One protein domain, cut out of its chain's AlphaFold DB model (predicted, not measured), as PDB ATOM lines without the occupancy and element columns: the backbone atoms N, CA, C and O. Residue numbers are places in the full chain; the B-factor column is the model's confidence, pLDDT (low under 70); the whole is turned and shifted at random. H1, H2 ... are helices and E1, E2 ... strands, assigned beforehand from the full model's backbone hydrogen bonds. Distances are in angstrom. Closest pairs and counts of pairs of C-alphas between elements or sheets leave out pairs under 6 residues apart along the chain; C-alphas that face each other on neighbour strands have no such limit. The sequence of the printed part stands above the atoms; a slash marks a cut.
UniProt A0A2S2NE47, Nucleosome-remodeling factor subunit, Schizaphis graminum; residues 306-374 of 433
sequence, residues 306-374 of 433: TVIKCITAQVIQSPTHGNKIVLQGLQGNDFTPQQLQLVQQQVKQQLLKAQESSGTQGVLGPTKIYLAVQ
ATOM      1  N   THR A 306     -31.863  60.114 -14.822       77.62
ATOM      2  CA  THR A 306     -32.260  59.456 -13.571       77.62
ATOM      3  C   THR A 306     -33.720  59.742 -13.215       77.62
ATOM      4  O   THR A 306     -34.111  60.898 -13.071       77.62
ATOM      5  N   VAL A 307     -34.509  58.687 -13.011       74.62
ATOM      6  CA  VAL A 307     -35.901  58.740 -12.547       74.62
ATOM      7  C   VAL A 307     -35.991  58.342 -11.075       74.62
ATOM      8  O   VAL A 307     -35.304  57.419 -10.638       74.62
ATOM      9  N   ILE A 308     -36.844  59.004 -10.290       78.00
ATOM     10  CA  ILE A 308     -37.163  58.532  -8.936       78.00
ATOM     11  C   ILE A 308     -38.308  57.528  -9.030       78.00
ATOM     12  O   ILE A 308     -39.381  57.850  -9.534       78.00
ATOM     13  N   LYS A 309     -38.100  56.310  -8.524       75.44
ATOM     14  CA  LYS A 309     -39.149  55.293  -8.414       75.44
ATOM     15  C   LYS A 309     -39.448  55.014  -6.947       75.44
ATOM     16  O   LYS A 309     -38.548  54.698  -6.165       75.44
ATOM     17  N   CYS A 310     -40.721  55.135  -6.569       77.62
ATOM     18  CA  CYS A 310     -41.174  54.727  -5.247       77.62
ATOM     19  C   CYS A 310     -41.405  53.210  -5.231       77.62
ATOM     20  O   CYS A 310     -42.123  52.659  -6.066       77.62
ATOM     21  N   ILE A 311     -40.796  52.524  -4.269       79.56
ATOM     22  CA  ILE A 311     -40.999  51.096  -4.044       79.56
ATOM     23  C   ILE A 311     -41.539  50.875  -2.641       79.56
ATOM     24  O   ILE A 311     -41.217  51.606  -1.701       79.56
ATOM     25  N   THR A 312     -42.377  49.861  -2.495       80.00
ATOM     26  CA  THR A 312     -42.826  49.378  -1.195       80.00
ATOM     27  C   THR A 312     -41.953  48.189  -0.821       80.00
ATOM     28  O   THR A 312     -41.906  47.204  -1.553       80.00
ATOM     29  N   ALA A 313     -41.259  48.267   0.306       80.00
ATOM     30  CA  ALA A 313     -40.384  47.209   0.780       80.00
ATOM     31  C   ALA A 313     -40.887  46.660   2.119       80.00
ATOM     32  O   ALA A 313     -41.228  47.426   3.021       80.00
ATOM     33  N   GLN A 314     -40.945  45.335   2.250       77.25
ATOM     34  CA  GLN A 314     -41.458  44.660   3.440       77.25
ATOM     35  C   GLN A 314     -40.491  43.564   3.891       77.25
ATOM     36  O   GLN A 314     -40.002  42.782   3.071       77.25
ATOM     37  N   VAL A 315     -40.220  43.495   5.198       74.75
ATOM     38  CA  VAL A 315     -39.448  42.396   5.792       74.75
ATOM     39  C   VAL A 315     -40.424  41.297   6.194       74.75
ATOM     40  O   VAL A 315     -41.250  41.497   7.081       74.75
ATOM     41  N   ILE A 316     -40.316  40.134   5.554       71.31
ATOM     42  CA  ILE A 316     -41.085  38.932   5.879       71.31
ATOM     43  C   ILE A 316     -40.149  37.946   6.577       71.31
ATOM     44  O   ILE A 316     -39.198  37.433   5.982       71.31
ATOM     45  N   GLN A 317     -40.419  37.660   7.846       66.12
ATOM     46  CA  GLN A 317     -39.680  36.657   8.601       66.12
ATOM     47  C   GLN A 317     -40.154  35.254   8.190       66.12
ATOM     48  O   GLN A 317     -41.229  34.806   8.574       66.12
ATOM     49  N   SER A 318     -39.373  34.572   7.348       63.59
ATOM     50  CA  SER A 318     -39.716  33.246   6.829       63.59
ATOM     51  C   SER A 318     -39.151  32.166   7.765       63.59
ATOM     52  O   SER A 318     -37.928  32.091   7.907       63.59
ATOM     53  N   PRO A 319     -39.980  31.314   8.400       59.91
ATOM     54  CA  PRO A 319     -39.531  30.427   9.481       59.91
ATOM     55  C   PRO A 319     -38.503  29.370   9.045       59.91
ATOM     56  O   PRO A 319     -37.741  28.885   9.871       59.91
ATOM     57  N   THR A 320     -38.439  29.044   7.751       62.50
ATOM     58  CA  THR A 320     -37.496  28.068   7.172       62.50
ATOM     59  C   THR A 320     -36.290  28.691   6.461       62.50
ATOM     60  O   THR A 320     -35.359  27.970   6.117       62.50
ATOM     61  N   HIS A 321     -36.278  30.007   6.217       59.06
ATOM     62  CA  HIS A 321     -35.247  30.674   5.398       59.06
ATOM     63  C   HIS A 321     -34.750  32.025   5.953       59.06
ATOM     64  O   HIS A 321     -33.953  32.699   5.300       59.06
ATOM     65  N   GLY A 322     -35.205  32.437   7.138       64.12
ATOM     66  CA  GLY A 322     -34.842  33.709   7.761       64.12
ATOM     67  C   GLY A 322     -35.557  34.926   7.159       64.12
ATOM     68  O   GLY A 322     -36.551  34.813   6.439       64.12
ATOM     69  N   ASN A 323     -35.061  36.118   7.493       69.75
ATOM     70  CA  ASN A 323     -35.675  37.389   7.103       69.75
ATOM     71  C   ASN A 323     -35.505  37.629   5.594       69.75
ATOM     72  O   ASN A 323     -34.416  37.983   5.134       69.75
ATOM     73  N   LYS A 324     -36.587  37.469   4.828       70.38
ATOM     74  CA  LYS A 324     -36.659  37.819   3.406       70.38
ATOM     75  C   LYS A 324     -37.170  39.246   3.252       70.38
ATOM     76  O   LYS A 324     -37.978  39.715   4.049       70.38
ATOM     77  N   ILE A 325     -36.711  39.932   2.214       74.19
ATOM     78  CA  ILE A 325     -37.180  41.273   1.867       74.19
ATOM     79  C   ILE A 325     -37.915  41.174   0.542       74.19
ATOM     80  O   ILE A 325     -37.329  40.769  -0.460       74.19
ATOM     81  N   VAL A 326     -39.193  41.541   0.549       77.19
ATOM     82  CA  VAL A 326     -40.014  41.629  -0.658       77.19
ATOM     83  C   VAL A 326     -40.067  43.085  -1.091       77.19
ATOM     84  O   VAL A 326     -40.359  43.968  -0.284       77.19
ATOM     85  N   LEU A 327     -39.756  43.324  -2.364       79.50
ATOM     86  CA  LEU A 327     -39.822  44.632  -3.006       79.50
ATOM     87  C   LEU A 327     -40.990  44.617  -3.990       79.50
ATOM     88  O   LEU A 327     -41.027  43.782  -4.890       79.50
ATOM     89  N   GLN A 328     -41.934  45.533  -3.818       78.31
ATOM     90  CA  GLN A 328     -43.127  45.660  -4.647       78.31
ATOM     91  C   GLN A 328     -43.131  47.040  -5.318       78.31
ATOM     92  O   GLN A 328     -42.887  48.056  -4.664       78.31
ATOM     93  N   GLY A 329     -43.377  47.076  -6.632       72.88
ATOM     94  CA  GLY A 329     -43.258  48.284  -7.469       72.88
ATOM     95  C   GLY A 329     -42.018  48.326  -8.377       72.88
ATOM     96  O   GLY A 329     -41.896  49.235  -9.193       72.88
ATOM     97  N   LEU A 330     -41.130  47.331  -8.278       70.56
ATOM     98  CA  LEU A 330     -40.063  47.075  -9.250       70.56
ATOM     99  C   LEU A 330     -40.609  46.177 -10.370       70.56
ATOM    100  O   LEU A 330     -41.098  45.087 -10.073       70.56
ATOM    101  N   GLN A 331     -40.539  46.608 -11.632       67.19
ATOM    102  CA  GLN A 331     -40.855  45.767 -12.789       67.19
ATOM    103  C   GLN A 331     -39.551  45.223 -13.393       67.19
ATOM    104  O   GLN A 331     -38.495  45.845 -13.286       67.19
ATOM    105  N   GLY A 332     -39.609  44.039 -14.012       58.75
ATOM    106  CA  GLY A 332     -38.415  43.268 -14.398       58.75
ATOM    107  C   GLY A 332     -37.462  43.942 -15.396       58.75
ATOM    108  O   GLY A 332     -36.324  43.503 -15.516       58.75
ATOM    109  N   ASN A 333     -37.904  45.012 -16.064       57.66
ATOM    110  CA  ASN A 333     -37.132  45.735 -17.077       57.66
ATOM    111  C   ASN A 333     -36.551  47.070 -16.567       57.66
ATOM    112  O   ASN A 333     -35.800  47.711 -17.292       57.66
ATOM    113  N   ASP A 334     -36.886  47.505 -15.345       62.69
ATOM    114  CA  ASP A 334     -36.431  48.796 -14.796       62.69
ATOM    115  C   ASP A 334     -34.949  48.793 -14.362       62.69
ATOM    116  O   ASP A 334     -34.361  49.855 -14.172       62.69
ATOM    117  N   PHE A 335     -34.359  47.613 -14.130       68.75
ATOM    118  CA  PHE A 335     -33.032  47.453 -13.525       68.75
ATOM    119  C   PHE A 335     -32.265  46.308 -14.175       68.75
ATOM    120  O   PHE A 335     -32.819  45.236 -14.417       68.75
ATOM    121  N   THR A 336     -30.953  46.477 -14.344       77.88
ATOM    122  CA  THR A 336     -30.086  45.330 -14.651       77.88
ATOM    123  C   THR A 336     -30.024  44.373 -13.448       77.88
ATOM    124  O   THR A 336     -30.176  44.817 -12.304       77.88
ATOM    125  N   PRO A 337     -29.745  43.066 -13.635       75.38
ATOM    126  CA  PRO A 337     -29.666  42.115 -12.521       75.38
ATOM    127  C   PRO A 337     -28.672  42.517 -11.415       75.38
ATOM    128  O   PRO A 337     -28.953  42.311 -10.235       75.38
ATOM    129  N   GLN A 338     -27.547  43.151 -11.770       76.00
ATOM    130  CA  GLN A 338     -26.593  43.699 -10.795       76.00
ATOM    131  C   GLN A 338     -27.159  44.909 -10.040       76.00
ATOM    132  O   GLN A 338     -26.997  45.018  -8.824       76.00
ATOM    133  N   GLN A 339     -27.855  45.809 -10.736       72.88
ATOM    134  CA  GLN A 339     -28.479  46.974 -10.115       72.88
ATOM    135  C   GLN A 339     -29.606  46.540  -9.167       72.88
ATOM    136  O   GLN A 339     -29.695  47.064  -8.063       72.88
ATOM    137  N   LEU A 340     -30.387  45.509  -9.517       75.50
ATOM    138  CA  LEU A 340     -31.392  44.918  -8.629       75.50
ATOM    139  C   LEU A 340     -30.768  44.317  -7.353       75.50
ATOM    140  O   LEU A 340     -31.325  44.488  -6.269       75.50
ATOM    141  N   GLN A 341     -29.602  43.668  -7.446       79.25
ATOM    142  CA  GLN A 341     -28.858  43.189  -6.271       79.25
ATOM    143  C   GLN A 341     -28.391  44.344  -5.372       79.25
ATOM    144  O   GLN A 341     -28.554  44.275  -4.149       79.25
ATOM    145  N   LEU A 342     -27.861  45.424  -5.958       79.75
ATOM    146  CA  LEU A 342     -27.450  46.625  -5.223       79.75
ATOM    147  C   LEU A 342     -28.647  47.302  -4.537       79.75
ATOM    148  O   LEU A 342     -28.589  47.594  -3.343       79.75
ATOM    149  N   VAL A 343     -29.755  47.472  -5.261       76.88
ATOM    150  CA  VAL A 343     -31.035  47.982  -4.750       76.88
ATOM    151  C   VAL A 343     -31.526  47.133  -3.583       76.88
ATOM    152  O   VAL A 343     -31.851  47.669  -2.526       76.88
ATOM    153  N   GLN A 344     -31.524  45.806  -3.718       77.00
ATOM    154  CA  GLN A 344     -31.946  44.900  -2.653       77.00
ATOM    155  C   GLN A 344     -31.051  45.013  -1.407       77.00
ATOM    156  O   GLN A 344     -31.556  44.940  -0.285       77.00
ATOM    157  N   GLN A 345     -29.747  45.263  -1.570       81.75
ATOM    158  CA  GLN A 345     -28.824  45.503  -0.457       81.75
ATOM    159  C   GLN A 345     -29.024  46.881   0.201       81.75
ATOM    160  O   GLN A 345     -29.080  46.963   1.429       81.75
ATOM    161  N   GLN A 346     -29.202  47.949  -0.580       80.31
ATOM    162  CA  GLN A 346     -29.486  49.293  -0.063       80.31
ATOM    163  C   GLN A 346     -30.819  49.325   0.695       80.31
ATOM    164  O   GLN A 346     -30.900  49.840   1.812       80.31
ATOM    165  N   VAL A 347     -31.855  48.706   0.127       77.00
ATOM    166  CA  VAL A 347     -33.161  48.558   0.771       77.00
ATOM    167  C   VAL A 347     -33.048  47.725   2.043       77.00
ATOM    168  O   VAL A 347     -33.593  48.124   3.067       77.00
ATOM    169  N   LYS A 348     -32.284  46.625   2.041       77.38
ATOM    170  CA  LYS A 348     -31.994  45.858   3.263       77.38
ATOM    171  C   LYS A 348     -31.379  46.723   4.361       77.38
ATOM    172  O   LYS A 348     -31.795  46.605   5.510       77.38
ATOM    173  N   GLN A 349     -30.443  47.606   4.023       81.88
ATOM    174  CA  GLN A 349     -29.830  48.516   4.991       81.88
ATOM    175  C   GLN A 349     -30.838  49.545   5.537       81.88
ATOM    176  O   GLN A 349     -30.880  49.790   6.742       81.88
ATOM    177  N   GLN A 350     -31.689  50.102   4.668       78.50
ATOM    178  CA  GLN A 350     -32.731  51.062   5.043       78.50
ATOM    179  C   GLN A 350     -33.831  50.424   5.913       78.50
ATOM    180  O   GLN A 350     -34.272  51.030   6.889       78.50
ATOM    181  N   LEU A 351     -34.236  49.190   5.599       74.62
ATOM    182  CA  LEU A 351     -35.187  48.405   6.389       74.62
ATOM    183  C   LEU A 351     -34.599  47.983   7.738       74.62
ATOM    184  O   LEU A 351     -35.318  48.010   8.729       74.62
ATOM    185  N   LEU A 352     -33.307  47.639   7.801       78.19
ATOM    186  CA  LEU A 352     -32.636  47.318   9.065       78.19
ATOM    187  C   LEU A 352     -32.637  48.534  10.001       78.19
ATOM    188  O   LEU A 352     -33.094  48.426  11.136       78.19
ATOM    189  N   LYS A 353     -32.263  49.713   9.486       78.38
ATOM    190  CA  LYS A 353     -32.334  50.987  10.221       78.38
ATOM    191  C   LYS A 353     -33.760  51.311  10.687       78.38
ATOM    192  O   LYS A 353     -33.960  51.802  11.798       78.38
ATOM    193  N   ALA A 354     -34.764  51.034   9.853       67.94
ATOM    194  CA  ALA A 354     -36.171  51.196  10.218       67.94
ATOM    195  C   ALA A 354     -36.627  50.177  11.280       67.94
ATOM    196  O   ALA A 354     -37.408  50.539  12.153       67.94
ATOM    197  N   GLN A 355     -36.111  48.945  11.260       69.50
ATOM    198  CA  GLN A 355     -36.394  47.908  12.259       69.50
ATOM    199  C   GLN A 355     -35.774  48.237  13.623       69.50
ATOM    200  O   GLN A 355     -36.438  48.094  14.647       69.50
ATOM    201  N   GLU A 356     -34.536  48.737  13.647       67.56
ATOM    202  CA  GLU A 356     -33.901  49.269  14.862       67.56
ATOM    203  C   GLU A 356     -34.698  50.447  15.447       67.56
ATOM    204  O   GLU A 356     -34.803  50.583  16.663       67.56
ATOM    205  N   SER A 357     -35.310  51.265  14.584       65.94
ATOM    206  CA  SER A 357     -36.114  52.428  14.985       65.94
ATOM    207  C   SER A 357     -37.547  52.080  15.416       65.94
ATOM    208  O   SER A 357     -38.140  52.831  16.186       65.94
ATOM    209  N   SER A 358     -38.129  50.981  14.925       63.28
ATOM    210  CA  SER A 358     -39.535  50.618  15.176       63.28
ATOM    211  C   SER A 358     -39.743  49.686  16.373       63.28
ATOM    212  O   SER A 358     -40.887  49.426  16.746       63.28
ATOM    213  N   GLY A 359     -38.666  49.136  16.950       57.91
ATOM    214  CA  GLY A 359     -38.681  48.286  18.153       57.91
ATOM    215  C   GLY A 359     -39.453  46.962  18.037       57.91
ATOM    216  O   GLY A 359     -39.428  46.150  18.960       57.91
ATOM    217  N   THR A 360     -40.120  46.712  16.909       57.56
ATOM    218  CA  THR A 360     -41.067  45.607  16.740       57.56
ATOM    219  C   THR A 360     -40.393  44.470  15.975       57.56
ATOM    220  O   THR A 360     -40.265  44.500  14.750       57.56
ATOM    221  N   GLN A 361     -39.918  43.458  16.704       51.72
ATOM    222  CA  GLN A 361     -39.341  42.246  16.116       51.72
ATOM    223  C   GLN A 361     -40.396  41.476  15.300       51.72
ATOM    224  O   GLN A 361     -41.396  41.027  15.849       51.72
ATOM    225  N   GLY A 362     -40.145  41.292  14.000       55.84
ATOM    226  CA  GLY A 362     -40.809  40.276  13.170       55.84
ATOM    227  C   GLY A 362     -41.567  40.787  11.942       55.84
ATOM    228  O   GLY A 362     -41.529  40.125  10.906       55.84
ATOM    229  N   VAL A 363     -42.204  41.963  12.006       57.88
ATOM    230  CA  VAL A 363     -43.009  42.501  10.889       57.88
ATOM    231  C   VAL A 363     -42.752  43.995  10.707       57.88
ATOM    232  O   VAL A 363     -43.475  44.839  11.236       57.88
ATOM    233  N   LEU A 364     -41.732  44.343   9.915       63.59
ATOM    234  CA  LEU A 364     -41.646  45.706   9.399       63.59
ATOM    235  C   LEU A 364     -42.690  45.851   8.287       63.59
ATOM    236  O   LEU A 364     -42.585  45.188   7.254       63.59
ATOM    237  N   GLY A 365     -43.703  46.685   8.527       67.19
ATOM    238  CA  GLY A 365     -44.778  46.946   7.572       67.19
ATOM    239  C   GLY A 365     -44.285  47.531   6.238       67.19
ATOM    240  O   GLY A 365     -43.124  47.943   6.134       67.19
ATOM    241  N   PRO A 366     -45.156  47.575   5.212       78.31
ATOM    242  CA  PRO A 366     -44.829  48.087   3.881       78.31
ATOM    243  C   PRO A 366     -44.235  49.503   3.945       78.31
ATOM    244  O   PRO A 366     -44.938  50.495   4.115       78.31
ATOM    245  N   THR A 367     -42.914  49.585   3.806       77.50
ATOM    246  CA  THR A 367     -42.130  50.812   3.963       77.50
ATOM    247  C   THR A 367     -41.856  51.406   2.590       77.50
ATOM    248  O   THR A 367     -41.308  50.730   1.718       77.50
ATOM    249  N   LYS A 368     -42.234  52.670   2.376       79.69
ATOM    250  CA  LYS A 368     -41.920  53.387   1.135       79.69
ATOM    251  C   LYS A 368     -40.445  53.771   1.102       79.69
ATOM    252  O   LYS A 368     -39.933  54.368   2.046       79.69
ATOM    253  N   ILE A 369     -39.776  53.442   0.004       76.12
ATOM    254  CA  ILE A 369     -38.389  53.813  -0.267       76.12
ATOM    255  C   ILE A 369     -38.355  54.428  -1.662       76.12
ATOM    256  O   ILE A 369     -38.905  53.866  -2.607       76.12
ATOM    257  N   TYR A 370     -37.731  55.594  -1.779       78.06
ATOM    258  CA  TYR A 370     -37.548  56.293  -3.045       78.06
ATOM    259  C   TYR A 370     -36.133  56.014  -3.534       78.06
ATOM    260  O   TYR A 370     -35.170  56.263  -2.803       78.06
ATOM    261  N   LEU A 371     -36.005  55.460  -4.737       78.88
ATOM    262  CA  LEU A 371     -34.713  55.199  -5.357       78.88
ATOM    263  C   LEU A 371     -34.565  56.019  -6.624       78.88
ATOM    264  O   LEU A 371     -35.462  56.058  -7.459       78.88
ATOM    265  N   ALA A 372     -33.389  56.614  -6.759       75.19
ATOM    266  CA  ALA A 372     -32.903  57.174  -7.999       75.19
ATOM    267  C   ALA A 372     -32.405  56.034  -8.904       75.19
ATOM    268  O   ALA A 372     -31.497  55.288  -8.533       75.19
ATOM    269  N   VAL A 373     -33.031  55.886 -10.068       70.31
ATOM    270  CA  VAL A 373     -32.798  54.819 -11.044       70.31
ATOM    271  C   VAL A 373     -32.352  55.448 -12.347       70.31
ATOM    272  O   VAL A 373     -33.048  56.293 -12.900       70.31
ATOM    273  N   GLN A 374     -31.202  55.030 -12.851       65.56
ATOM    274  CA  GLN A 374     -30.707  55.469 -14.148       65.56
ATOM    275  C   GLN A 374     -31.014  54.379 -15.177       65.56
ATOM    276  O   GLN A 374     -30.696  53.219 -14.893       65.56
TER     277      GLN A 374
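AT A GLANCE: This is residues 306 to 374 of the 433 residues of the protein "Nucleosome-remodeling factor subunit" of Schizaphis graminum (UniProt A0A2S2NE47). A strongly twisted wall of three antiparallel strands, in the order E2, E1, E3, has one long helix, H1, lying slantwise over one of its faces, which makes two layers. The printed part has 69 residues, in the order E1, E2, H1, E3, and its class is mixed, helices and strands. It is compact, with a radius of gyration of the C-alphas of 12.4 A and spans of 35 by 25 by 16 A.

HOW THE PARTS SIT: Inner strand E1, residues 307 to 318, forms a hairpin with edge strand E2, residues 322 to 328; N 314 and O 326 are 2.9 A apart, within hydrogen-bond range. Edge strand E3, residues 363 to 373, is antiparallel to E1 at 152 degrees, with N 309 and O 371 at 2.9 A. E3 bends by 55 degrees at residue 366. H1, residues 337 to 358, is on the sheet at a height of 6.7 A, slantwise to the strands, at 40 degrees to E3 on the local plane. Its closest C-alphas to E3 are those of Gln 355 and Leu 364, 6.4 A apart. E2, H1 and E3 form a split strand-helix-strand unit, two strands running the same way with E1 between them, and its crossover is left-handed. In H1 every O i to N i+4 pair is within hydrogen-bond range.

IN THESE COORDINATES: E1 begins at C-alpha 307 (-35.901, 58.740, -12.547) and is 32.2 A long; E2 is 19.1 A, H1 30.6 A. E3, 27.1 A, ends at C-alpha 373 (-32.798, 54.819, -11.044).

THE WHOLE: The C-alphas farthest apart, those of Thr 306 and Thr 320, are 38.0 A apart. The printed part has no cut, and no link is long. Mean pLDDT of the printed part is 71.8, with residues 317 to 323, 331 to 335, 354 to 365 and 374 under 70.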